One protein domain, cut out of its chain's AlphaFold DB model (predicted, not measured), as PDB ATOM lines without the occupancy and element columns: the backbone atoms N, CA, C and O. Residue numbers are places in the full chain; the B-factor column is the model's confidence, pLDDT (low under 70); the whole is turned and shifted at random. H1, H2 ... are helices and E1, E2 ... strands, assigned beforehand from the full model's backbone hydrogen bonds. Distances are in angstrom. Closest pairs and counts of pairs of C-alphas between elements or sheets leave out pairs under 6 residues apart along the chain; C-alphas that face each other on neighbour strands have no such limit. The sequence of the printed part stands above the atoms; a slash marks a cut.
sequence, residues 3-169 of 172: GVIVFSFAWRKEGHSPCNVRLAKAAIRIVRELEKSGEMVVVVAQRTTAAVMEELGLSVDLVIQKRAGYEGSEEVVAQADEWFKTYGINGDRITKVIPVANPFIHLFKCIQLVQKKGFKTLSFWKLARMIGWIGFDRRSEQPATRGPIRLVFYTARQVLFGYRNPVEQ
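Overview. This is residues 3 to 169 of the 172 residues of an uncharacterized protein of Candidatus Yanofskybacteria bacterium RIFCSPLOWO2_02_FULL_47_9b (UniProt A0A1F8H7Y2). A small four-stranded parallel sheet makes the core, with H1 and H2 over one face and H3 and H4 over the other, while H5 packs on H1 and H4 by the edge strand E4. Beyond the ends toward which the strands run lie H6, H7 and H8, with H7 crossing that end. The printed part has 167 residues, with eight named helices and four named strands, in the order E1 H1 E2 H2 E3 H3 E4 H4 H5 H6 H7 H8; the class is mixed. The sheet's order is E3 E2 E1 E4, and the whole is compact, with a radius of gyration of the C-alphas of 15.3 A and spans of 45 by 34 by 32 A.

Arrangement. Start at E1, residues 3 to 6, an inner strand parallel to E2, residues 41 to 46, where N 4 and O 42 are 2.8 A apart, within hydrogen-bond range. E1 is also parallel to E4, residues 97 to 100, with N 98 and O 3 at 2.8 A; E3, residues 62 to 64, is parallel to E2, with N 64 and O 45 at 2.8 A. H1, residues 18 to 36, runs along the strands at a height over the sheet of 9.4 A. On the same face H2, residues 47 to 55, stands up from the sheet over E2, and H1 touches it with residues 20 to 28 alone, at a steep tilt of 61 degrees, the closest C-alphas being those of Ala 24 and Met 53, 5.3 A apart. On the opposite face are H3, residues 73 to 87, and H4, residues 105 to 116, at heights of 8.4 A and 8.9 A, which makes three layers, helices on both faces of a sheet. E1, H1, E2 and E2, H2, E3 are strand-helix-strand units, parallel neighbour strands with a helix between, and E3, H3, E4 is a split one with E2 and E1 between its strands; each crossover is right-handed. H5, residues 124 to 131, only grazes the sheet and touches H1 about perpendicular, at 85 degrees, with Ala 26 and Ile 131 the closest C-alphas at 5.2 A. H6, residues 143 to 146, and H7, residues 148 to 161, touch only at the corner, where the C-alphas of Ala 144 and Leu 151 are 4.4 A apart; H8, residues 166 to 169, touches no helix. Every O i to N i+4 pair is within range in H1, H3, H4, H5 and H7, and 4 of 5 are in H2; H6 and H8 are too short for one.

Along the chain. Find C-alpha 3 at (13.079, 126.598, 21.639), where E1 begins. From C-alpha 18 at (26.606, 129.694, 41.534) H1 runs 27.0 A; E2 measures 16.5 A, H3 20.9 A, H4 16.6 A and H7 19.9 A. H8 ends at C-alpha 169, (4.771, 127.894, 55.016).

Size, cuts and confidence. The two C-alphas farthest apart, those of Gly 38 and Gln 169, are 47.2 A apart. The printed part has no cut, and its long links are E1 to H1 and H5 to H6. Look for pLDDT under 70 at residues 67 to 70, 88 to 92 and 162 to 169.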
ATOM      1  N   GLY A   3      13.292 125.971  20.337       95.62
ATOM      2  CA  GLY A   3      13.079 126.598  21.639       95.62
ATOM      3  C   GLY A   3      14.172 126.192  22.624       95.62
ATOM      4  O   GLY A   3      14.603 125.035  22.640       95.62
ATOM      5  N   VAL A   4      14.598 127.110  23.481       97.75
ATOM      6  CA  VAL A   4      15.444 126.828  24.646       97.75
ATOM      7  C   VAL A   4      14.701 127.308  25.884       97.75
ATOM      8  O   VAL A   4      14.284 128.458  25.929       97.75
ATOM      9  N   ILE A   5      14.525 126.434  26.877       97.94
ATOM     10  CA  ILE A   5      13.945 126.809  28.176       97.94
ATOM     11  C   ILE A   5      15.033 126.694  29.234       97.94
ATOM     12  O   ILE A   5      15.540 125.597  29.472       97.94
ATOM     13  N   VAL A   6      15.378 127.800  29.886       97.94
ATOM     14  CA  VAL A   6      16.391 127.851  30.942       97.94
ATOM     15  C   VAL A   6      15.711 127.914  32.303       97.94
ATOM     16  O   VAL A   6      15.047 128.890  32.655       97.94
ATOM     17  N   PHE A   7      15.884 126.847  33.075       96.62
ATOM     18  CA  PHE A   7      15.338 126.729  34.419       96.62
ATOM     19  C   PHE A   7      16.347 127.241  35.436       96.62
ATOM     20  O   PHE A   7      17.545 126.986  35.326       96.62
ATOM     21  N   SER A   8      15.849 127.895  36.473       94.12
ATOM     22  CA  SER A   8      16.634 128.269  37.637       94.12
ATOM     23  C   SER A   8      16.783 127.087  38.601       94.12
ATOM     24  O   SER A   8      15.954 126.173  38.660       94.12
ATOM     25  N   PHE A   9      17.877 127.075  39.356       93.75
ATOM     26  CA  PHE A   9      18.162 126.076  40.375       93.75
ATOM     27  C   PHE A   9      18.944 126.696  41.529       93.75
ATOM     28  O   PHE A   9      19.959 127.366  41.334       93.75
ATOM     29  N   ALA A  10      18.512 126.370  42.744       92.12
ATOM     30  CA  ALA A  10      19.165 126.757  43.981       92.12
ATOM     31  C   ALA A  10      19.144 128.271  44.239       92.12
ATOM     32  O   ALA A  10      20.182 128.923  44.273       92.12
ATOM     33  N   TRP A  11      17.942 128.826  44.382       90.38
ATOM     34  CA  TRP A  11      17.710 130.256  44.594       90.38
ATOM     35  C   TRP A  11      18.354 130.807  45.880       90.38
ATOM     36  O   TRP A  11      18.413 130.115  46.895       90.38
ATOM     37  N   ARG A  12      18.797 132.070  45.851       88.94
ATOM     38  CA  ARG A  12      19.284 132.845  47.005       88.94
ATOM     39  C   ARG A  12      18.533 134.174  47.087       88.94
ATOM     40  O   ARG A  12      18.200 134.732  46.047       88.94
ATOM     41  N   LYS A  13      18.337 134.701  48.303       84.75
ATOM     42  CA  LYS A  13      17.791 136.056  48.516       84.75
ATOM     43  C   LYS A  13      18.704 137.144  47.955       84.75
ATOM     44  O   LYS A  13      18.224 138.100  47.358       84.75
ATOM     45  N   GLU A  14      20.011 136.973  48.137       84.94
ATOM     46  CA  GLU A  14      21.025 137.939  47.723       84.94
ATOM     47  C   GLU A  14      21.908 137.371  46.609       84.94
ATOM     48  O   GLU A  14      22.519 136.303  46.753       84.94
ATOM     49  N   GLY A  15      21.994 138.126  45.513       87.31
ATOM     50  CA  GLY A  15      22.825 137.818  44.355       87.31
ATOM     51  C   GLY A  15      22.432 136.543  43.602       87.31
ATOM     52  O   GLY A  15      21.468 135.841  43.915       87.31
ATOM     53  N   HIS A  16      23.226 136.223  42.582       91.31
ATOM     54  CA  HIS A  16      23.019 135.027  41.770       91.31
ATOM     55  C   HIS A  16      23.643 133.803  42.437       91.31
ATOM     56  O   HIS A  16      24.808 133.817  42.846       91.31
ATOM     57  N   SER A  17      22.898 132.700  42.516       94.19
ATOM     58  CA  SER A  17      23.487 131.446  42.983       94.19
ATOM     59  C   SER A  17      24.536 130.939  41.983       94.19
ATOM     60  O   SER A  17      24.355 131.073  40.767       94.19
ATOM     61  N   PRO A  18      25.620 130.284  42.441       96.25
ATOM     62  CA  PRO A  18      26.606 129.694  41.534       96.25
ATOM     63  C   PRO A  18      25.995 128.686  40.550       96.25
ATOM     64  O   PRO A  18      26.512 128.507  39.448       96.25
ATOM     65  N   CYS A  19      24.899 128.026  40.939       96.38
ATOM     66  CA  CYS A  19      24.147 127.124  40.072       96.38
ATOM     67  C   CYS A  19      23.482 127.882  38.916       96.38
ATOM     68  O   CYS A  19      23.680 127.496  37.766       96.38
ATOM     69  N   ASN A  20      22.772 128.979  39.198       96.38
ATOM     70  CA  ASN A  20      22.153 129.819  38.168       96.38
ATOM     71  C   ASN A  20      23.193 130.444  37.234       96.38
ATOM     72  O   ASN A  20      22.993 130.448  36.023       96.38
ATOM     73  N   VAL A  21      24.349 130.869  37.760       97.50
ATOM     74  CA  VAL A  21      25.449 131.382  36.926       97.50
ATOM     75  C   VAL A  21      25.976 130.316  35.966       97.50
ATOM     76  O   VAL A  21      26.190 130.585  34.783       97.50
ATOM     77  N   ARG A  22      26.179 129.083  36.443       98.25
ATOM     78  CA  ARG A  22      26.621 127.976  35.581       98.25
ATOM     79  C   ARG A  22      25.555 127.583  34.558       98.25
ATOM     80  O   ARG A  22      25.912 127.306  33.416       98.25
ATOM     81  N   LEU A  23      24.277 127.599  34.938       97.94
ATOM     82  CA  LEU A  23      23.156 127.328  34.031       97.94
ATOM     83  C   LEU A  23      23.063 128.377  32.924       97.94
ATOM     84  O   LEU A  23      22.989 128.001  31.758       97.94
ATOM     85  N   ALA A  24      23.158 129.662  33.268       98.06
ATOM     86  CA  ALA A  24      23.185 130.757  32.304       98.06
ATOM     87  C   ALA A  24      24.353 130.611  31.318       98.06
ATOM     88  O   ALA A  24      24.150 130.629  30.107       98.06
ATOM     89  N   LYS A  25      25.572 130.354  31.811       98.38
ATOM     90  CA  LYS A  25      26.744 130.112  30.948       98.38
ATOM     91  C   LYS A  25      26.558 128.904  30.025       98.38
ATOM     92  O   LYS A  25      26.947 128.957  28.858       98.38
ATOM     93  N   ALA A  26      25.974 127.818  30.530       98.38
ATOM     94  CA  ALA A  26      25.672 126.637  29.726       98.38
ATOM     95  C   ALA A  26      24.619 126.939  28.648       98.38
ATOM     96  O   ALA A  26      24.814 126.559  27.496       98.38
ATOM     97  N   ALA A  27      23.550 127.657  29.000       98.25
ATOM     98  CA  ALA A  27      22.521 128.087  28.062       98.25
ATOM     99  C   ALA A  27      23.107 128.972  26.959       98.25
ATOM    100  O   ALA A  27      22.894 128.684  25.788       98.25
ATOM    101  N   ILE A  28      23.928 129.967  27.313       98.31
ATOM    102  CA  ILE A  28      24.590 130.847  26.342       98.31
ATOM    103  C   ILE A  28      25.448 130.052  25.361       98.31
ATOM    104  O   ILE A  28      25.375 130.279  24.155       98.31
ATOM    105  N   ARG A  29      26.244 129.096  25.856       98.12
ATOM    106  CA  ARG A  29      27.036 128.217  24.986       98.12
ATOM    107  C   ARG A  29      26.138 127.448  24.016       98.12
ATOM    108  O   ARG A  29      26.418 127.443  22.824       98.12
ATOM    109  N   ILE A  30      25.067 126.833  24.519       97.94
ATOM    110  CA  ILE A  30      24.128 126.045  23.708       97.94
ATOM    111  C   ILE A  30      23.455 126.921  22.646       97.94
ATOM    112  O   ILE A  30      23.419 126.528  21.486       97.94
ATOM    113  N   VAL A  31      22.948 128.099  23.020       97.94
ATOM    114  CA  VAL A  31      22.290 129.035  22.094       97.94
ATOM    115  C   VAL A  31      23.258 129.451  20.989       97.94
ATOM    116  O   VAL A  31      22.960 129.240  19.818       97.94
ATOM    117  N   ARG A  32      24.470 129.891  21.346       97.19
ATOM    118  CA  ARG A  32      25.490 130.295  20.366       97.19
ATOM    119  C   ARG A  32      25.915 129.158  19.438       97.19
ATOM    120  O   ARG A  32      26.196 129.395  18.271       97.19
ATOM    121  N   GLU A  33      26.005 127.922  19.930       96.94
ATOM    122  CA  GLU A  33      26.300 126.754  19.085       96.94
ATOM    123  C   GLU A  33      25.174 126.471  18.081       96.94
ATOM    124  O   GLU A  33      25.450 126.126  16.933       96.94
ATOM    125  N   LEU A  34      23.915 126.640  18.492       95.56
ATOM    126  CA  LEU A  34      22.761 126.478  17.608       95.56
ATOM    127  C   LEU A  34      22.717 127.582  16.548       95.56
ATOM    128  O   LEU A  34      22.605 127.276  15.363       95.56
ATOM    129  N   GLU A  35      22.887 128.838  16.945       94.88
ATOM    130  CA  GLU A  35      22.931 129.979  16.025       94.88
ATOM    131  C   GLU A  35      24.071 129.842  15.009       94.88
ATOM    132  O   GLU A  35      23.859 130.023  13.812       94.88
ATOM    133  N   LYS A  36      25.263 129.407  15.446       96.06
ATOM    134  CA  LYS A  36      26.393 129.098  14.547       96.06
ATOM    135  C   LYS A  36      26.069 128.015  13.519       96.06
ATOM    136  O   LYS A  36      26.666 128.004  12.449       96.06
ATOM    137  N   SER A  37      25.146 127.106  13.834       93.69
ATOM    138  CA  SER A  37      24.658 126.087  12.896       93.69
ATOM    139  C   SER A  37      23.539 126.579  11.963       93.69
ATOM    140  O   SER A  37      22.978 125.774  11.227       93.69
ATOM    141  N   GLY A  38      23.214 127.878  11.986       92.56
ATOM    142  CA  GLY A  38      22.158 128.494  11.177       92.56
ATOM    143  C   GLY A  38      20.750 128.326  11.753       92.56
ATOM    144  O   GLY A  38      19.764 128.549  11.057       92.56
ATOM    145  N   GLU A  39      20.625 127.907  13.013       91.44
ATOM    146  CA  GLU A  39      19.324 127.698  13.644       91.44
ATOM    147  C   GLU A  39      18.818 128.986  14.281       91.44
ATOM    148  O   GLU A  39      19.495 129.581  15.115       91.44
ATOM    149  N   MET A  40      17.578 129.363  13.972       91.12
ATOM    150  CA  MET A  40      16.863 130.376  14.748       91.12
ATOM    151  C   MET A  40      16.459 129.806  16.109       91.12
ATOM    152  O   MET A  40      15.819 128.744  16.174       91.12
ATOM    153  N   VAL A  41      16.810 130.515  17.181       94.00
ATOM    154  CA  VAL A  41      16.573 130.094  18.563       94.00
ATOM    155  C   VAL A  41      15.655 131.089  19.260       94.00
ATOM    156  O   VAL A  41      15.920 132.281  19.230       94.00
ATOM    157  N   VAL A  42      14.605 130.582  19.906       94.62
ATOM    158  CA  VAL A  42      13.762 131.354  20.828       94.62
ATOM    159  C   VAL A  42      14.093 130.918  22.251       94.62
ATOM    160  O   VAL A  42      13.992 129.732  22.585       94.62
ATOM    161  N   VAL A  43      14.516 131.861  23.083       96.75
ATOM    162  CA  VAL A  43      15.033 131.647  24.432       96.75
ATOM    163  C   VAL A  43      14.013 132.112  25.462       96.75
ATOM    164  O   VAL A  43      13.670 133.283  25.558       96.75
ATOM    165  N   VAL A  44      13.574 131.182  26.301       96.69
ATOM    166  CA  VAL A  44      12.723 131.447  27.460       96.69
ATOM    167  C   VAL A  44      13.519 131.111  28.711       96.69
ATOM    168  O   VAL A  44      14.141 130.050  28.779       96.69
ATOM    169  N   ALA A  45      13.518 131.977  29.720       96.81
ATOM    170  CA  ALA A  45      14.281 131.740  30.941       96.81
ATOM    171  C   ALA A  45      13.532 132.203  32.191       96.81
ATOM    172  O   ALA A  45      12.852 133.223  32.184       96.81
ATOM    173  N   GLN A  46      13.696 131.479  33.300       94.81
ATOM    174  CA  GLN A  46      13.263 131.977  34.607       94.81
ATOM    175  C   GLN A  46      14.075 133.211  35.007       94.81
ATOM    176  O   GLN A  46      15.281 133.263  34.743       94.81
ATOM    177  N   ARG A  47      13.436 134.155  35.710       92.88
ATOM    178  CA  ARG A  47      13.996 135.461  36.102       92.88
ATOM    179  C   ARG A  47      15.454 135.409  36.550       92.88
ATOM    180  O   ARG A  47      16.275 136.173  36.059       92.88
ATOM    181  N   THR A  48      15.794 134.511  37.478       92.12
ATOM    182  CA  THR A  48      17.141 134.515  38.072       92.12
ATOM    183  C   THR A  48      18.229 134.024  37.129       92.12
ATOM    184  O   THR A  48      19.364 134.469  37.224       92.12
ATOM    185  N   THR A  49      17.900 133.138  36.191       94.75
ATOM    186  CA  THR A  49      18.818 132.759  35.111       94.75
ATOM    187  C   THR A  49      18.829 133.791  33.988       94.75
ATOM    188  O   THR A  49      19.902 134.059  33.459       94.75
ATOM    189  N   ALA A  50      17.680 134.399  33.670       96.44
ATOM    190  CA  ALA A  50      17.561 135.438  32.650       96.44
ATOM    191  C   ALA A  50      18.443 136.650  32.973       96.44
ATOM    192  O   ALA A  50      19.255 137.039  32.144       96.44
ATOM    193  N   ALA A  51      18.384 137.144  34.215       95.25
ATOM    194  CA  ALA A  51      19.208 138.265  34.668       95.25
ATOM    195  C   ALA A  51      20.712 138.012  34.444       95.25
ATOM    196  O   ALA A  51      21.412 138.859  33.900       95.25
ATOM    197  N   VAL A  52      21.207 136.811  34.776       97.19
ATOM    198  CA  VAL A  52      22.614 136.457  34.514       97.19
ATOM    199  C   VAL A  52      22.908 136.361  33.015       97.19
ATOM    200  O   VAL A  52      24.010 136.683  32.581       97.19
ATOM    201  N   MET A  53      21.967 135.866  32.210       98.00
ATOM    202  CA  MET A  53      22.162 135.755  30.762       98.00
ATOM    203  C   MET A  53      22.283 137.132  30.106       98.00
ATOM    204  O   MET A  53      23.190 137.333  29.299       98.00
ATOM    205  N   GLU A  54      21.438 138.075  30.516       96.81
ATOM    206  CA  GLU A  54      21.449 139.461  30.050       96.81
ATOM    207  C   GLU A  54      22.739 140.185  30.462       96.81
ATOM    208  O   GLU A  54      23.393 140.786  29.610       96.81
ATOM    209  N   GLU A  55      23.187 140.033  31.716       96.56
ATOM    210  CA  GLU A  55      24.489 140.544  32.192       96.56
ATOM    211  C   GLU A  55      25.674 140.015  31.360       96.56
ATOM    212  O   GLU A  55      26.694 140.687  31.207       96.56
ATOM    213  N   LEU A  56      25.551 138.803  30.811       96.50
ATOM    214  CA  LEU A  56      26.565 138.157  29.972       96.50
ATOM    215  C   LEU A  56      26.354 138.390  28.463       96.50
ATOM    216  O   LEU A  56      27.060 137.788  27.644       96.50
ATOM    217  N   GLY A  57      25.412 139.259  28.092       94.12
ATOM    218  CA  GLY A  57      25.191 139.707  26.719       94.12
ATOM    219  C   GLY A  57      24.402 138.732  25.844       94.12
ATOM    220  O   GLY A  57      24.662 138.660  24.643       94.12
ATOM    221  N   LEU A  58      23.476 137.955  26.415       95.56
ATOM    222  CA  LEU A  58      22.485 137.194  25.650       95.56
ATOM    223  C   LEU A  58      21.069 137.620  26.051       95.56
ATOM    224  O   LEU A  58      20.683 137.466  27.207       95.56
ATOM    225  N   SER A  59      20.297 138.106  25.077       93.81
ATOM    226  CA  SER A  59      18.891 138.471  25.272       93.81
ATOM    227  C   SER A  59      18.014 137.235  25.476       93.81
ATOM    228  O   SER A  59      18.262 136.178  24.892       93.81
ATOM    229  N   VAL A  60      16.967 137.385  26.282       95.38
ATOM    230  CA  VAL A  60      15.928 136.374  26.496       95.38
ATOM    231  C   VAL A  60      14.629 136.881  25.865       95.38
ATOM    232  O   VAL A  60      14.237 138.015  26.115       95.38
ATOM    233  N   ASP A  61      13.954 136.061  25.058       95.00
ATOM    234  CA  ASP A  61      12.689 136.438  24.407       95.00
ATOM    235  C   ASP A  61      11.523 136.516  25.399       95.00
ATOM    236  O   ASP A  61      10.633 137.351  25.255       95.00
ATOM    237  N   LEU A  62      11.523 135.642  26.410       94.69
ATOM    238  CA  LEU A  62      10.550 135.660  27.500       94.69
ATOM    239  C   LEU A  62      11.207 135.374  28.849       94.69
ATOM    240  O   LEU A  62      11.760 134.292  29.082       94.69
ATOM    241  N   VAL A  63      11.049 136.318  29.773       95.12
ATOM    242  CA  VAL A  63      11.426 136.149  31.178       95.12
ATOM    243  C   VAL A  63      10.219 135.659  31.976       95.12
ATOM    244  O   VAL A  63       9.228 136.369  32.127       95.12
ATOM    245  N   ILE A  64      10.313 134.444  32.517       92.12
ATOM    246  CA  ILE A  64       9.272 133.847  33.358       92.12
ATOM    247  C   ILE A  64       9.484 134.272  34.809       92.12
ATOM    248  O   ILE A  64      10.534 134.003  35.407       92.12
ATOM    249  N   GLN A  65       8.462 134.916  35.368       85.50
ATOM    250  CA  GLN A  65       8.419 135.390  36.743       85.50
ATOM    251  C   GLN A  65       6.972 135.401  37.264       85.50
ATOM    252  O   GLN A  65       6.048 135.822  36.575       85.50
ATOM    253  N   LYS A  66       6.794 135.033  38.527       75.06
ATOM    254  CA  LYS A  66       5.578 135.124  39.325       75.06
ATOM    255  C   LYS A  66       5.666 136.318  40.271       75.06
ATOM    256  O   LYS A  66       6.745 136.751  40.681       75.06
ATOM    257  N   ARG A  67       4.503 136.878  40.615       57.16
ATOM    258  CA  ARG A  67       4.401 138.030  41.531       57.16
ATOM    259  C   ARG A  67       4.806 137.688  42.969       57.16
ATOM    260  O   ARG A  67       5.327 138.561  43.649       57.16
ATOM    261  N   ALA A  68       4.591 136.446  43.407       57.38
ATOM    262  CA  ALA A  68       4.968 135.957  44.732       57.38
ATOM    263  C   ALA A  68       5.332 134.462  44.685       57.38
ATOM    264  O   ALA A  68       4.660 133.671  44.017       57.38
ATOM    265  N   GLY A  69       6.384 134.082  45.413       60.53
ATOM    266  CA  GLY A  69       6.903 132.712  45.469       60.53
ATOM    267  C   GLY A  69       7.832 132.329  44.308       60.53
ATOM    268  O   GLY A  69       8.077 133.110  43.396       60.53
ATOM    269  N   TYR A  70       8.378 131.112  44.372       61.38
ATOM    270  CA  TYR A  70       9.267 130.542  43.350       61.38
ATOM    271  C   TYR A  70       8.469 129.685  42.357       61.38
ATOM    272  O   TYR A  70       7.678 128.838  42.786       61.38
ATOM    273  N   GLU A  71       8.686 129.846  41.048       71.88
ATOM    274  CA  GLU A  71       7.947 129.084  40.034       71.88
ATOM    275  C   GLU A  71       8.452 127.647  39.940       71.88
ATOM    276  O   GLU A  71       9.647 127.373  39.770       71.88
ATOM    277  N   GLY A  72       7.513 126.706  40.005       83.62
ATOM    278  CA  GLY A  72       7.793 125.310  39.701       83.62
ATOM    279  C   GLY A  72       8.083 125.115  38.212       83.62
ATOM    280  O   GLY A  72       7.569 125.841  37.360       83.62
ATOM    281  N   SER A  73       8.867 124.087  37.883       88.19
ATOM    282  CA  SER A  73       9.209 123.729  36.500       88.19
ATOM    283  C   SER A  73       7.968 123.525  35.611       88.19
ATOM    284  O   SER A  73       8.027 123.775  34.413       88.19
ATOM    285  N   GLU A  74       6.844 123.085  36.180       90.44
ATOM    286  CA  GLU A  74       5.548 122.930  35.513       90.44
ATOM    287  C   GLU A  74       4.994 124.253  34.978       90.44
ATOM    288  O   GLU A  74       4.603 124.330  33.813       90.44
ATOM    289  N   GLU A  75       4.981 125.283  35.823       89.62
ATOM    290  CA  GLU A  75       4.484 126.620  35.491       89.62
ATOM    291  C   GLU A  75       5.382 127.264  34.429       89.62
ATOM    292  O   GLU A  75       4.891 127.807  33.441       89.62
ATOM    293  N   VAL A  76       6.698 127.079  34.562       92.44
ATOM    294  CA  VAL A  76       7.691 127.531  33.578       92.44
ATOM    295  C   VAL A  76       7.439 126.910  32.202       92.44
ATOM    296  O   VAL A  76       7.408 127.608  31.192       92.44
ATOM    297  N   VAL A  77       7.228 125.593  32.142       94.31
ATOM    298  CA  VAL A  77       6.951 124.902  30.873       94.31
ATOM    299  C   VAL A  77       5.591 125.295  30.299       94.31
ATOM    300  O   VAL A  77       5.454 125.360  29.081       94.31
ATOM    301  N   ALA A  78       4.585 125.558  31.138       92.81
ATOM    302  CA  ALA A  78       3.277 126.006  30.673       92.81
ATOM    303  C   ALA A  78       3.348 127.380  29.992       92.81
ATOM    304  O   ALA A  78       2.881 127.507  28.864       92.81
ATOM    305  N   GLN A  79       4.007 128.356  30.620       92.81
ATOM    306  CA  GLN A  79       4.182 129.691  30.037       92.81
ATOM    307  C   GLN A  79       5.056 129.653  28.771       92.81
ATOM    308  O   GLN A  79       4.739 130.300  27.776       92.81
ATOM    309  N   ALA A  80       6.122 128.842  28.763       92.94
ATOM    310  CA  ALA A  80       6.957 128.667  27.574       92.94
ATOM    311  C   ALA A  80       6.188 128.032  26.398       92.94
ATOM    312  O   ALA A  80       6.373 128.435  25.254       92.94
ATOM    313  N   ASP A  81       5.320 127.052  26.665       93.38
ATOM    314  CA  ASP A  81       4.457 126.416  25.661       93.38
ATOM    315  C   ASP A  81       3.496 127.424  25.010       93.38
ATOM    316  O   ASP A  81       3.364 127.449  23.787       93.38
ATOM    317  N   GLU A  82       2.862 128.286  25.808       91.38
ATOM    318  CA  GLU A  82       2.014 129.373  25.298       91.38
ATOM    319  C   GLU A  82       2.814 130.354  24.435       91.38
ATOM    320  O   GLU A  82       2.408 130.667  23.316       91.38
ATOM    321  N   TRP A  83       3.999 130.761  24.897       90.94
ATOM    322  CA  TRP A  83       4.885 131.649  24.145       90.94
ATOM    323  C   TRP A  83       5.321 131.059  22.801       90.94
ATOM    324  O   TRP A  83       5.226 131.715  21.762       90.94
ATOM    325  N   PHE A  84       5.748 129.794  22.788       91.19
ATOM    326  CA  PHE A  84       6.181 129.113  21.568       91.19
ATOM    327  C   PHE A  84       5.052 128.943  20.546       91.19
ATOM    328  O   PHE A  84       5.323 128.929  19.344       91.19
ATOM    329  N   LYS A  85       3.794 128.845  20.991       85.44
ATOM    330  CA  LYS A  85       2.629 128.827  20.093       85.44
ATOM    331  C   LYS A  85       2.401 130.185  19.433       85.44
ATOM    332  O   LYS A  85       2.092 130.219  18.245       85.44
ATOM    333  N   THR A  86       2.611 131.278  20.163       81.62
ATOM    334  CA  THR A  86       2.474 132.647  19.642       81.62
ATOM    335  C   THR A  86       3.603 133.032  18.683       81.62
ATOM    336  O   THR A  86       3.371 133.740  17.711       81.62
ATOM    337  N   TYR A  87       4.822 132.528  18.891       70.81
ATOM    338  CA  TYR A  87       5.972 132.846  18.029       70.81
ATOM    339  C   TYR A  87       5.925 132.146  16.649       70.81
ATOM    340  O   TYR A  87       6.633 132.538  15.726       70.81
ATOM    341  N   GLY A  88       5.083 131.118  16.481       58.75
ATOM    342  CA  GLY A  88       5.017 130.272  15.278       58.75
ATOM    343  C   GLY A  88       3.941 130.642  14.246       58.75
ATOM    344  O   GLY A  88       3.538 129.777  13.466       58.75
ATOM    345  N   ILE A  89       3.432 131.880  14.256       51.94
ATOM    346  CA  ILE A  89       2.234 132.286  13.488       51.94
ATOM    347  C   ILE A  89       2.451 132.306  11.956       51.94
ATOM    348  O   ILE A  89       1.482 132.202  11.212       51.94
ATOM    349  N   ASN A  90       3.696 132.284  11.460       51.19
ATOM    350  CA  ASN A  90       4.006 132.342  10.017       51.19
ATOM    351  C   ASN A  90       4.512 131.014   9.409       51.19
ATOM    352  O   ASN A  90       5.257 131.020   8.435       51.19
ATOM    353  N   GLY A  91       4.126 129.865   9.972       55.22
ATOM    354  CA  GLY A  91       4.457 128.534   9.428       55.22
ATOM    355  C   GLY A  91       5.719 127.884  10.011       55.22
ATOM    356  O   GLY A  91       5.824 126.657  10.010       55.22
ATOM    357  N   ASP A  92       6.610 128.663  10.627       67.50
ATOM    358  CA  ASP A  92       7.778 128.152  11.352       67.50
ATOM    359  C   ASP A  92       7.427 127.772  12.793       67.50
ATOM    360  O   ASP A  92       7.537 128.554  13.736       67.50
ATOM    361  N   ARG A  93       6.989 126.524  12.987       81.44
ATOM    362  CA  ARG A  93       6.676 125.995  14.322       81.44
ATOM    363  C   ARG A  93       7.920 125.506  15.058       81.44
ATOM    364  O   ARG A  93       8.701 124.699  14.548       81.44
ATOM    365  N   ILE A  94       8.030 125.882  16.331       89.56
ATOM    366  CA  ILE A  94       8.968 125.254  17.264       89.56
ATOM    367  C   ILE A  94       8.476 123.836  17.560       89.56
ATOM    368  O   ILE A  94       7.520 123.624  18.295       89.56
ATOM    369  N   THR A  95       9.146 122.839  16.988       88.81
ATOM    370  CA  THR A  95       8.850 121.415  17.243       88.81
ATOM    371  C   THR A  95       9.851 120.768  18.190       88.81
ATOM    372  O   THR A  95       9.597 119.689  18.730       88.81
ATOM    373  N   LYS A  96      11.002 121.417  18.394       94.56
ATOM    374  CA  LYS A  96      12.095 120.921  19.222       94.56
ATOM    375  C   LYS A  96      12.465 121.942  20.285       94.56
ATOM    376  O   LYS A  96      12.799 123.079  19.959       94.56
ATOM    377  N   VAL A  97      12.461 121.495  21.535       96.81
ATOM    378  CA  VAL A  97      12.778 122.309  22.708       96.81
ATOM    379  C   VAL A  97      13.939 121.682  23.472       96.81
ATOM    380  O   VAL A  97      13.975 120.472  23.697       96.81
ATOM    381  N   ILE A  98      14.903 122.510  23.864       98.00
ATOM    382  CA  ILE A  98      16.080 122.128  24.644       98.00
ATOM    383  C   ILE A  98      15.907 122.674  26.068       98.00
ATOM    384  O   ILE A  98      16.076 123.875  26.283       98.00
ATOM    385  N   PRO A  99      15.560 121.826  27.052       98.06
ATOM    386  CA  PRO A  99      15.528 122.240  28.446       98.06
ATOM    387  C   PRO A  99      16.954 122.315  29.005       98.06
ATOM    388  O   PRO A  99      17.699 121.333  28.972       98.06
ATOM    389  N   VAL A 100      17.325 123.471  29.551       98.25
ATOM    390  CA  VAL A 100      18.586 123.708  30.260       98.25
ATOM    391  C   VAL A 100      18.291 123.759  31.755       98.25
ATOM    392  O   VAL A 100      17.746 124.730  32.270       98.25
ATOM    393  N   ALA A 101      18.632 122.676  32.448       97.62
ATOM    394  CA  ALA A 101      18.375 122.480  33.869       97.62
ATOM    395  C   ALA A 101      19.531 121.702  34.518       97.62
ATOM    396  O   ALA A 101      20.342 121.086  33.828       97.62
ATOM    397  N   ASN A 102      19.606 121.699  35.854       96.50
ATOM    398  CA  ASN A 102      20.625 120.935  36.586       96.50
ATOM    399  C   ASN A 102      20.589 119.443  36.162       96.50
ATOM    400  O   ASN A 102      19.526 118.828  36.313       96.50
ATOM    401  N   PRO A 103      21.695 118.851  35.646       93.81
ATOM    402  CA  PRO A 103      21.718 117.538  34.983       93.81
ATOM    403  C   PRO A 103      21.645 116.370  35.976       93.81
ATOM    404  O   PRO A 103      22.561 115.567  36.133       93.81
ATOM    405  N   PHE A 104      20.522 116.300  36.673       91.19
ATOM    406  CA  PHE A 104      20.165 115.271  37.635       91.19
ATOM    407  C   PHE A 104      18.647 115.039  37.538       91.19
ATOM    408  O   PHE A 104      18.058 115.223  36.471       91.19
ATOM    409  N   ILE A 105      17.989 114.704  38.650       91.19
ATOM    410  CA  ILE A 105      16.525 114.562  38.741       91.19
ATOM    411  C   ILE A 105      15.781 115.775  38.154       91.19
ATOM    412  O   ILE A 105      14.746 115.612  37.515       91.19
ATOM    413  N   HIS A 106      16.327 116.986  38.315       93.31
ATOM    414  CA  HIS A 106      15.717 118.202  37.771       93.31
ATOM    415  C   HIS A 106      15.626 118.169  36.236       93.31
ATOM    416  O   HIS A 106      14.535 118.321  35.694       93.31
ATOM    417  N   LEU A 107      16.732 117.901  35.533       96.56
ATOM    418  CA  LEU A 107      16.729 117.784  34.071       96.56
ATOM    419  C   LEU A 107      15.792 116.676  33.580       96.56
ATOM    420  O   LEU A 107      15.070 116.887  32.609       96.56
ATOM    421  N   PHE A 108      15.767 115.526  34.257       95.19
ATOM    422  CA  PHE A 108      14.846 114.441  33.914       95.19
ATOM    423  C   PHE A 108      13.383 114.903  33.975       95.19
ATOM    424  O   PHE A 108      12.642 114.733  33.006       95.19
ATOM    425  N   LYS A 109      12.993 115.580  35.063       94.25
ATOM    426  CA  LYS A 109      11.658 116.171  35.210       94.25
ATOM    427  C   LYS A 109      11.358 117.187  34.101       94.25
ATOM    428  O   LYS A 109      10.306 117.111  33.473       94.25
ATOM    429  N   CYS A 110      12.275 118.112  33.814       96.31
ATOM    430  CA  CYS A 110      12.078 119.121  32.766       96.31
ATOM    431  C   CYS A 110      11.901 118.497  31.374       96.31
ATOM    432  O   CYS A 110      11.057 118.954  30.607       96.31
ATOM    433  N   ILE A 111      12.645 117.432  31.056       97.44
ATOM    434  CA  ILE A 111      12.475 116.661  29.816       97.44
ATOM    435  C   ILE A 111      11.052 116.102  29.725       97.44
ATOM    436  O   ILE A 111      10.390 116.309  28.710       97.44
ATOM    437  N   GLN A 112      10.561 115.453  30.786       96.44
ATOM    438  CA  GLN A 112       9.208 114.890  30.812       96.44
ATOM    439  C   GLN A 112       8.131 115.966  30.640       96.44
ATOM    440  O   GLN A 112       7.179 115.770  29.889       96.44
ATOM    441  N   LEU A 113       8.285 117.117  31.301       95.94
ATOM    442  CA  LEU A 113       7.339 118.226  31.185       95.94
ATOM    443  C   LEU A 113       7.287 118.791  29.761       95.94
ATOM    444  O   LEU A 113       6.201 118.986  29.220       95.94
ATOM    445  N   VAL A 114       8.446 118.995  29.131       96.56
ATOM    446  CA  VAL A 114       8.541 119.455  27.737       96.56
ATOM    447  C   VAL A 114       7.917 118.437  26.775       96.56
ATOM    448  O   VAL A 114       7.144 118.813  25.895       96.56
ATOM    449  N   GLN A 115       8.187 117.144  26.968       96.06
ATOM    450  CA  GLN A 115       7.600 116.073  26.154       96.06
ATOM    451  C   GLN A 115       6.082 115.973  26.330       96.06
ATOM    452  O   GLN A 115       5.371 115.761  25.351       96.06
ATOM    453  N   LYS A 116       5.565 116.191  27.546       95.56
ATOM    454  CA  LYS A 116       4.121 116.210  27.831       95.56
ATOM    455  C   LYS A 116       3.386 117.323  27.074       95.56
ATOM    456  O   LYS A 116       2.197 117.186  26.804       95.56
ATOM    457  N   LYS A 117       4.081 118.403  26.704       94.56
ATOM    458  CA  LYS A 117       3.553 119.471  25.838       94.56
ATOM    459  C   LYS A 117       3.624 119.149  24.338       94.56
ATOM    460  O   LYS A 117       3.172 119.945  23.527       94.56
ATOM    461  N   GLY A 118       4.161 117.987  23.961       94.31
ATOM    462  CA  GLY A 118       4.265 117.539  22.570       94.31
ATOM    463  C   GLY A 118       5.553 117.959  21.858       94.31
ATOM    464  O   GLY A 118       5.716 117.669  20.673       94.31
ATOM    465  N   PHE A 119       6.497 118.606  22.550       94.81
ATOM    466  CA  PHE A 119       7.773 118.989  21.951       94.81
ATOM    467  C   PHE A 119       8.759 117.819  21.913       94.81
ATOM    468  O   PHE A 119       8.919 117.063  22.875       94.81
ATOM    469  N   LYS A 120       9.510 117.717  20.813       95.94
ATOM    470  CA  LYS A 120      10.678 116.837  20.741       95.94
ATOM    471  C   LYS A 120      11.815 117.445  21.558       95.94
ATOM    472  O   LYS A 120      12.012 118.656  21.575       95.94
ATOM    473  N   THR A 121      12.624 116.600  22.177       96.50
ATOM    474  CA  THR A 121      13.823 117.023  22.908       96.50
ATOM    475  C   THR A 121      14.966 116.046  22.657       96.50
ATOM    476  O   THR A 121      14.797 115.022  21.991       96.50
ATOM    477  N   LEU A 122      16.163 116.400  23.102       95.81
ATOM    478  CA  LEU A 122      17.327 115.525  23.047       95.81
ATOM    479  C   LEU A 122      17.277 114.510  24.200       95.81
ATOM    480  O   LEU A 122      16.600 114.722  25.204       95.81
ATOM    481  N   SER A 123      18.010 113.402  24.066       96.50
ATOM    482  CA  SER A 123      18.121 112.425  25.152       96.50
ATOM    483  C   SER A 123      18.777 113.044  26.390       96.50
ATOM    484  O   SER A 123      19.595 113.964  26.280       96.50
ATOM    485  N   PHE A 124      18.461 112.491  27.565       96.75
ATOM    486  CA  PHE A 124      19.019 112.937  28.843       96.75
ATOM    487  C   PHE A 124      20.549 113.046  28.799       96.75
ATOM    488  O   PHE A 124      21.095 114.095  29.121       96.75
ATOM    489  N   TRP A 125      21.244 112.008  28.321       97.00
ATOM    490  CA  TRP A 125      22.710 111.983  28.258       97.00
ATOM    491  C   TRP A 125      23.295 113.063  27.349       97.00
ATOM    492  O   TRP A 125      24.305 113.682  27.685       97.00
ATOM    493  N   LYS A 126      22.648 113.333  26.210       97.19
ATOM    494  CA  LYS A 126      23.095 114.387  25.297       97.19
ATOM    495  C   LYS A 126      22.916 115.764  25.931       97.19
ATOM    496  O   LYS A 126      23.838 116.570  25.862       97.19
ATOM    497  N   LEU A 127      21.779 116.007  26.584       97.38
ATOM    498  CA  LEU A 127      21.528 117.251  27.315       97.38
ATOM    499  C   LEU A 127      22.493 117.417  28.487       97.38
ATOM    500  O   LEU A 127      23.120 118.462  28.603       97.38
ATOM    501  N   ALA A 128      22.691 116.382  29.301       97.19
ATOM    502  CA  ALA A 128      23.616 116.412  30.429       97.19
ATOM    503  C   ALA A 128      25.046 116.753  29.983       97.19
ATOM    504  O   ALA A 128      25.692 117.604  30.594       97.19
ATOM    505  N   ARG A 129      25.513 116.166  28.872       97.31
ATOM    506  CA  ARG A 129      26.817 116.494  28.276       97.31
ATOM    507  C   ARG A 129      26.876 117.936  27.762       97.31
ATOM    508  O   ARG A 129      27.883 118.603  27.962       97.31
ATOM    509  N   MET A 130      25.822 118.409  27.095       96.94
ATOM    510  CA  MET A 130      25.756 119.777  26.566       96.94
ATOM    511  C   MET A 130      25.689 120.835  27.668       96.94
ATOM    512  O   MET A 130      26.262 121.906  27.507       96.94
ATOM    513  N   ILE A 131      25.004 120.551  28.775       97.75
ATOM    514  CA  ILE A 131      24.850 121.470  29.910       97.75
ATOM    515  C   ILE A 131      26.131 121.475  30.755       97.75
ATOM    516  O   ILE A 131      26.644 122.540  31.106       97.75
ATOM    517  N   GLY A 132      26.705 120.297  31.001       96.50
ATOM    518  CA  GLY A 132      27.856 120.123  31.881       96.50
ATOM    519  C   GLY A 132      27.476 120.213  33.360       96.50
ATOM    520  O   GLY A 132      26.306 120.321  33.723       96.50
ATOM    521  N   TRP A 133      28.470 120.143  34.244       94.88
ATOM    522  CA  TRP A 133      28.227 120.100  35.685       94.88
ATOM    523  C   TRP A 133      27.732 121.443  36.250       94.88
ATOM    524  O   TRP A 133      28.422 122.460  36.171       94.88
ATOM    525  N   ILE A 134      26.557 121.426  36.889       96.31
ATOM    526  CA  ILE A 134      25.957 122.591  37.565       96.31
ATOM    527  C   ILE A 134      26.094 122.498  39.090       96.31
ATOM    528  O   ILE A 134      26.331 123.514  39.739       96.31
ATOM    529  N   GLY A 135      25.985 121.306  39.676       93.88
ATOM    530  CA  GLY A 135      26.146 121.086  41.115       93.88
ATOM    531  C   GLY A 135      25.003 121.631  41.978       93.88
ATOM    532  O   GLY A 135      23.883 121.837  41.519       93.88
ATOM    533  N   PHE A 136      25.301 121.835  43.261       95.00
ATOM    534  CA  PHE A 136      24.341 122.210  44.303       95.00
ATOM    535  C   PHE A 136      24.856 123.404  45.102       95.00
ATOM    536  O   PHE A 136      26.054 123.697  45.088       95.00
ATOM    537  N   ASP A 137      23.960 124.060  45.836       94.50
ATOM    538  CA  ASP A 137      24.307 125.229  46.633       94.50
ATOM    539  C   ASP A 137      23.784 125.119  48.064       94.50
ATOM    540  O   ASP A 137      22.582 125.199  48.321       94.50
ATOM    541  N   ARG A 138      24.706 124.983  49.024       92.81
ATOM    542  CA  ARG A 138      24.386 124.860  50.454       92.81
ATOM    543  C   ARG A 138      23.681 126.093  51.025       92.81
ATOM    544  O   ARG A 138      22.979 125.950  52.022       92.81
ATOM    545  N   ARG A 139      23.852 127.268  50.406       93.19
ATOM    546  CA  ARG A 139      23.234 128.536  50.831       93.19
ATOM    547  C   ARG A 139      21.890 128.810  50.156       93.19
ATOM    548  O   ARG A 139      21.331 129.879  50.344       93.19
ATOM    549  N   SER A 140      21.384 127.869  49.363       91.00
ATOM    550  CA  SER A 140      20.100 128.032  48.690       91.00
ATOM    551  C   SER A 140      18.946 128.126  49.683       91.00
ATOM    552  O   SER A 140      18.873 127.350  50.634       91.00
ATOM    553  N   GLU A 141      17.990 129.001  49.424       89.69
ATOM    554  CA  GLU A 141      16.719 129.082  50.147       89.69
ATOM    555  C   GLU A 141      15.827 127.864  49.888       89.69
ATOM    556  O   GLU A 141      14.923 127.575  50.658       89.69
ATOM    557  N   GLN A 142      16.110 127.093  48.835       87.56
ATOM    558  CA  GLN A 142      15.382 125.877  48.491       87.56
ATOM    559  C   GLN A 142      16.115 124.657  49.068       87.56
ATOM    560  O   GLN A 142      17.098 124.198  48.467       87.56
ATOM    561  N   PRO A 143      15.668 124.054  50.189       88.19
ATOM    562  CA  PRO A 143      16.462 123.051  50.905       88.19
ATOM    563  C   PRO A 143      16.785 121.805  50.074       88.19
ATOM    564  O   PRO A 143      17.851 121.210  50.248       88.19
ATOM    565  N   ALA A 144      15.901 121.443  49.139       88.25
ATOM    566  CA  ALA A 144      16.090 120.336  48.204       88.25
ATOM    567  C   ALA A 144      17.317 120.529  47.293       88.25
ATOM    568  O   ALA A 144      17.952 119.565  46.888       88.25
ATOM    569  N   THR A 145      17.702 121.771  47.010       90.94
ATOM    570  CA  THR A 145      18.817 122.110  46.108       90.94
ATOM    571  C   THR A 145      20.163 122.277  46.829       90.94
ATOM    572  O   THR A 145      21.181 122.558  46.196       90.94
ATOM    573  N   ARG A 146      20.198 122.059  48.154       92.94
ATOM    574  CA  ARG A 146      21.429 122.117  48.966       92.94
ATOM    575  C   ARG A 146      22.311 120.874  48.834       92.94
ATOM    576  O   ARG A 146      23.447 120.880  49.301       92.94
ATOM    577  N   GLY A 147      21.805 119.809  48.214       90.69
ATOM    578  CA  GLY A 147      22.568 118.596  47.942       90.69
ATOM    579  C   GLY A 147      21.736 117.504  47.266       90.69
ATOM    580  O   GLY A 147      20.505 117.541  47.326       90.69
ATOM    581  N   PRO A 148      22.391 116.500  46.661       90.00
ATOM    582  CA  PRO A 148      21.721 115.475  45.861       90.00
ATOM    583  C   PRO A 148      20.782 114.588  46.685       90.00
ATOM    584  O   PRO A 148      19.658 114.345  46.260       90.00
ATOM    585  N   ILE A 149      21.188 114.170  47.890       89.50
ATOM    586  CA  ILE A 149      20.370 113.315  48.771       89.50
ATOM    587  C   ILE A 149      19.065 114.023  49.164       89.50
ATOM    588  O   ILE A 149      17.991 113.425  49.146       89.50
ATOM    589  N   ARG A 150      19.140 115.325  49.468       89.19
ATOM    590  CA  ARG A 150      17.961 116.134  49.806       89.19
ATOM    591  C   ARG A 150      17.010 116.255  48.623       89.19
ATOM    592  O   ARG A 150      15.801 116.185  48.822       89.19
ATOM    593  N   LEU A 151      17.548 116.405  47.413       87.19
ATOM    594  CA  LEU A 151      16.743 116.448  46.198       87.19
ATOM    595  C   LEU A 151      16.031 115.115  45.954       87.19
ATOM    596  O   LEU A 151      14.835 115.121  45.699       87.19
ATOM    597  N   VAL A 152      16.735 113.987  46.100       88.25
ATOM    598  CA  VAL A 152      16.141 112.643  45.982       88.25
ATOM    599  C   VAL A 152      14.984 112.485  46.966       88.25
ATOM    600  O   VAL A 152      13.882 112.124  46.561       88.25
ATOM    601  N   PHE A 153      15.206 112.805  48.242       87.94
ATOM    602  CA  PHE A 153      14.177 112.680  49.273       87.94
ATOM    603  C   PHE A 153      12.976 113.595  49.011       87.94
ATOM    604  O   PHE A 153      11.829 113.176  49.150       87.94
ATOM    605  N   TYR A 154      13.227 114.835  48.588       85.25
ATOM    606  CA  TYR A 154      12.177 115.774  48.210       85.25
ATOM    607  C   TYR A 154      11.339 115.251  47.039       85.25
ATOM    608  O   TYR A 154      10.113 115.238  47.124       85.25
ATOM    609  N   THR A 155      11.984 114.768  45.976       84.69
ATOM    610  CA  THR A 155      11.290 114.195  44.820       84.69
ATOM    611  C   THR A 155      10.510 112.937  45.199       84.69
ATOM    612  O   THR A 155       9.354 112.815  44.807       84.69
ATOM    613  N   ALA A 156      11.076 112.043  46.014       85.81
ATOM    614  CA  ALA A 156      10.364 110.864  46.507       85.81
ATOM    615  C   ALA A 156       9.109 111.254  47.305       85.81
ATOM    616  O   ALA A 156       8.034 110.706  47.074       85.81
ATOM    617  N   ARG A 157       9.209 112.260  48.186       84.88
ATOM    618  CA  ARG A 157       8.046 112.783  48.918       84.88
ATOM    619  C   ARG A 157       6.995 113.393  47.998       84.88
ATOM    620  O   ARG A 157       5.816 113.163  48.235       84.88
ATOM    621  N   GLN A 158       7.396 114.133  46.965       82.12
ATOM    622  CA  GLN A 158       6.449 114.667  45.980       82.12
ATOM    623  C   GLN A 158       5.695 113.561  45.238       82.12
ATOM    624  O   GLN A 158       4.497 113.695  45.013       82.12
ATOM    625  N   VAL A 159       6.380 112.473  44.873       82.44
ATOM    626  CA  VAL A 159       5.760 111.329  44.188       82.44
ATOM    627  C   VAL A 159       4.790 110.591  45.115       82.44
ATOM    628  O   VAL A 159       3.706 110.220  44.680       82.44
ATOM    629  N   LEU A 160       5.156 110.402  46.387       80.94
ATOM    630  CA  LEU A 160       4.354 109.637  47.349       80.94
ATOM    631  C   LEU A 160       3.157 110.411  47.920       80.94
ATOM    632  O   LEU A 160       2.121 109.811  48.184       80.94
ATOM    633  N   PHE A 161       3.292 111.720  48.140       81.25
ATOM    634  CA  PHE A 161       2.308 112.518  48.889       81.25
ATOM    635  C   PHE A 161       1.709 113.685  48.092       81.25
ATOM    636  O   PHE A 161       0.920 114.457  48.635       81.25
ATOM    637  N   GLY A 162       2.075 113.833  46.818       65.38
ATOM    638  CA  GLY A 162       1.656 114.960  45.991       65.38
ATOM    639  C   GLY A 162       2.400 116.263  46.309       65.38
ATOM    640  O   GLY A 162       3.280 116.341  47.170       65.38
ATOM    641  N   TYR A 163       2.077 117.312  45.552       56.50
ATOM    642  CA  TYR A 163       2.762 118.601  45.616       56.50
ATOM    643  C   TYR A 163       2.228 119.457  46.781       56.50
ATOM    644  O   TYR A 163       1.068 119.856  46.781       56.50
ATOM    645  N   ARG A 164       3.082 119.783  47.759       53.94
ATOM    646  CA  ARG A 164       2.874 120.884  48.718       53.94
ATOM    647  C   ARG A 164       4.088 121.806  48.631       53.94
ATOM    648  O   ARG A 164       5.201 121.357  48.911       53.94
ATOM    649  N   ASN A 165       3.904 123.049  48.181       50.28
ATOM    650  CA  ASN A 165       4.985 124.035  48.107       50.28
ATOM    651  C   ASN A 165       5.447 124.372  49.535       50.28
ATOM    652  O   ASN A 165       4.674 124.950  50.290       50.28
ATOM    653  N   PRO A 166       6.693 124.060  49.938       47.62
ATOM    654  CA  PRO A 166       7.152 124.372  51.294       47.62
ATOM    655  C   PRO A 166       7.357 125.877  51.519       47.62
ATOM    656  O   PRO A 166       7.457 126.314  52.656       47.62
ATOM    657  N   VAL A 167       7.448 126.660  50.437       47.09
ATOM    658  CA  VAL A 167       7.724 128.107  50.480       47.09
ATOM    659  C   VAL A 167       6.486 128.914  50.898       47.09
ATOM    660  O   VAL A 167       6.630 130.031  51.368       47.09
ATOM    661  N   GLU A 168       5.283 128.335  50.815       41.00
ATOM    662  CA  GLU A 168       4.054 128.945  51.359       41.00
ATOM    663  C   GLU A 168       3.962 128.863  52.892       41.00
ATOM    664  O   GLU A 168       3.094 129.492  53.478       41.00
ATOM    665  N   GLN A 169       4.832 128.095  53.560       32.81
ATOM    666  CA  GLN A 169       4.771 127.894  55.016       32.81
ATOM    667  C   GLN A 169       5.772 128.750  55.803       32.81
ATOM    668  O   GLN A 169       5.979 128.511  56.990       32.81
TER     669      GLN A 169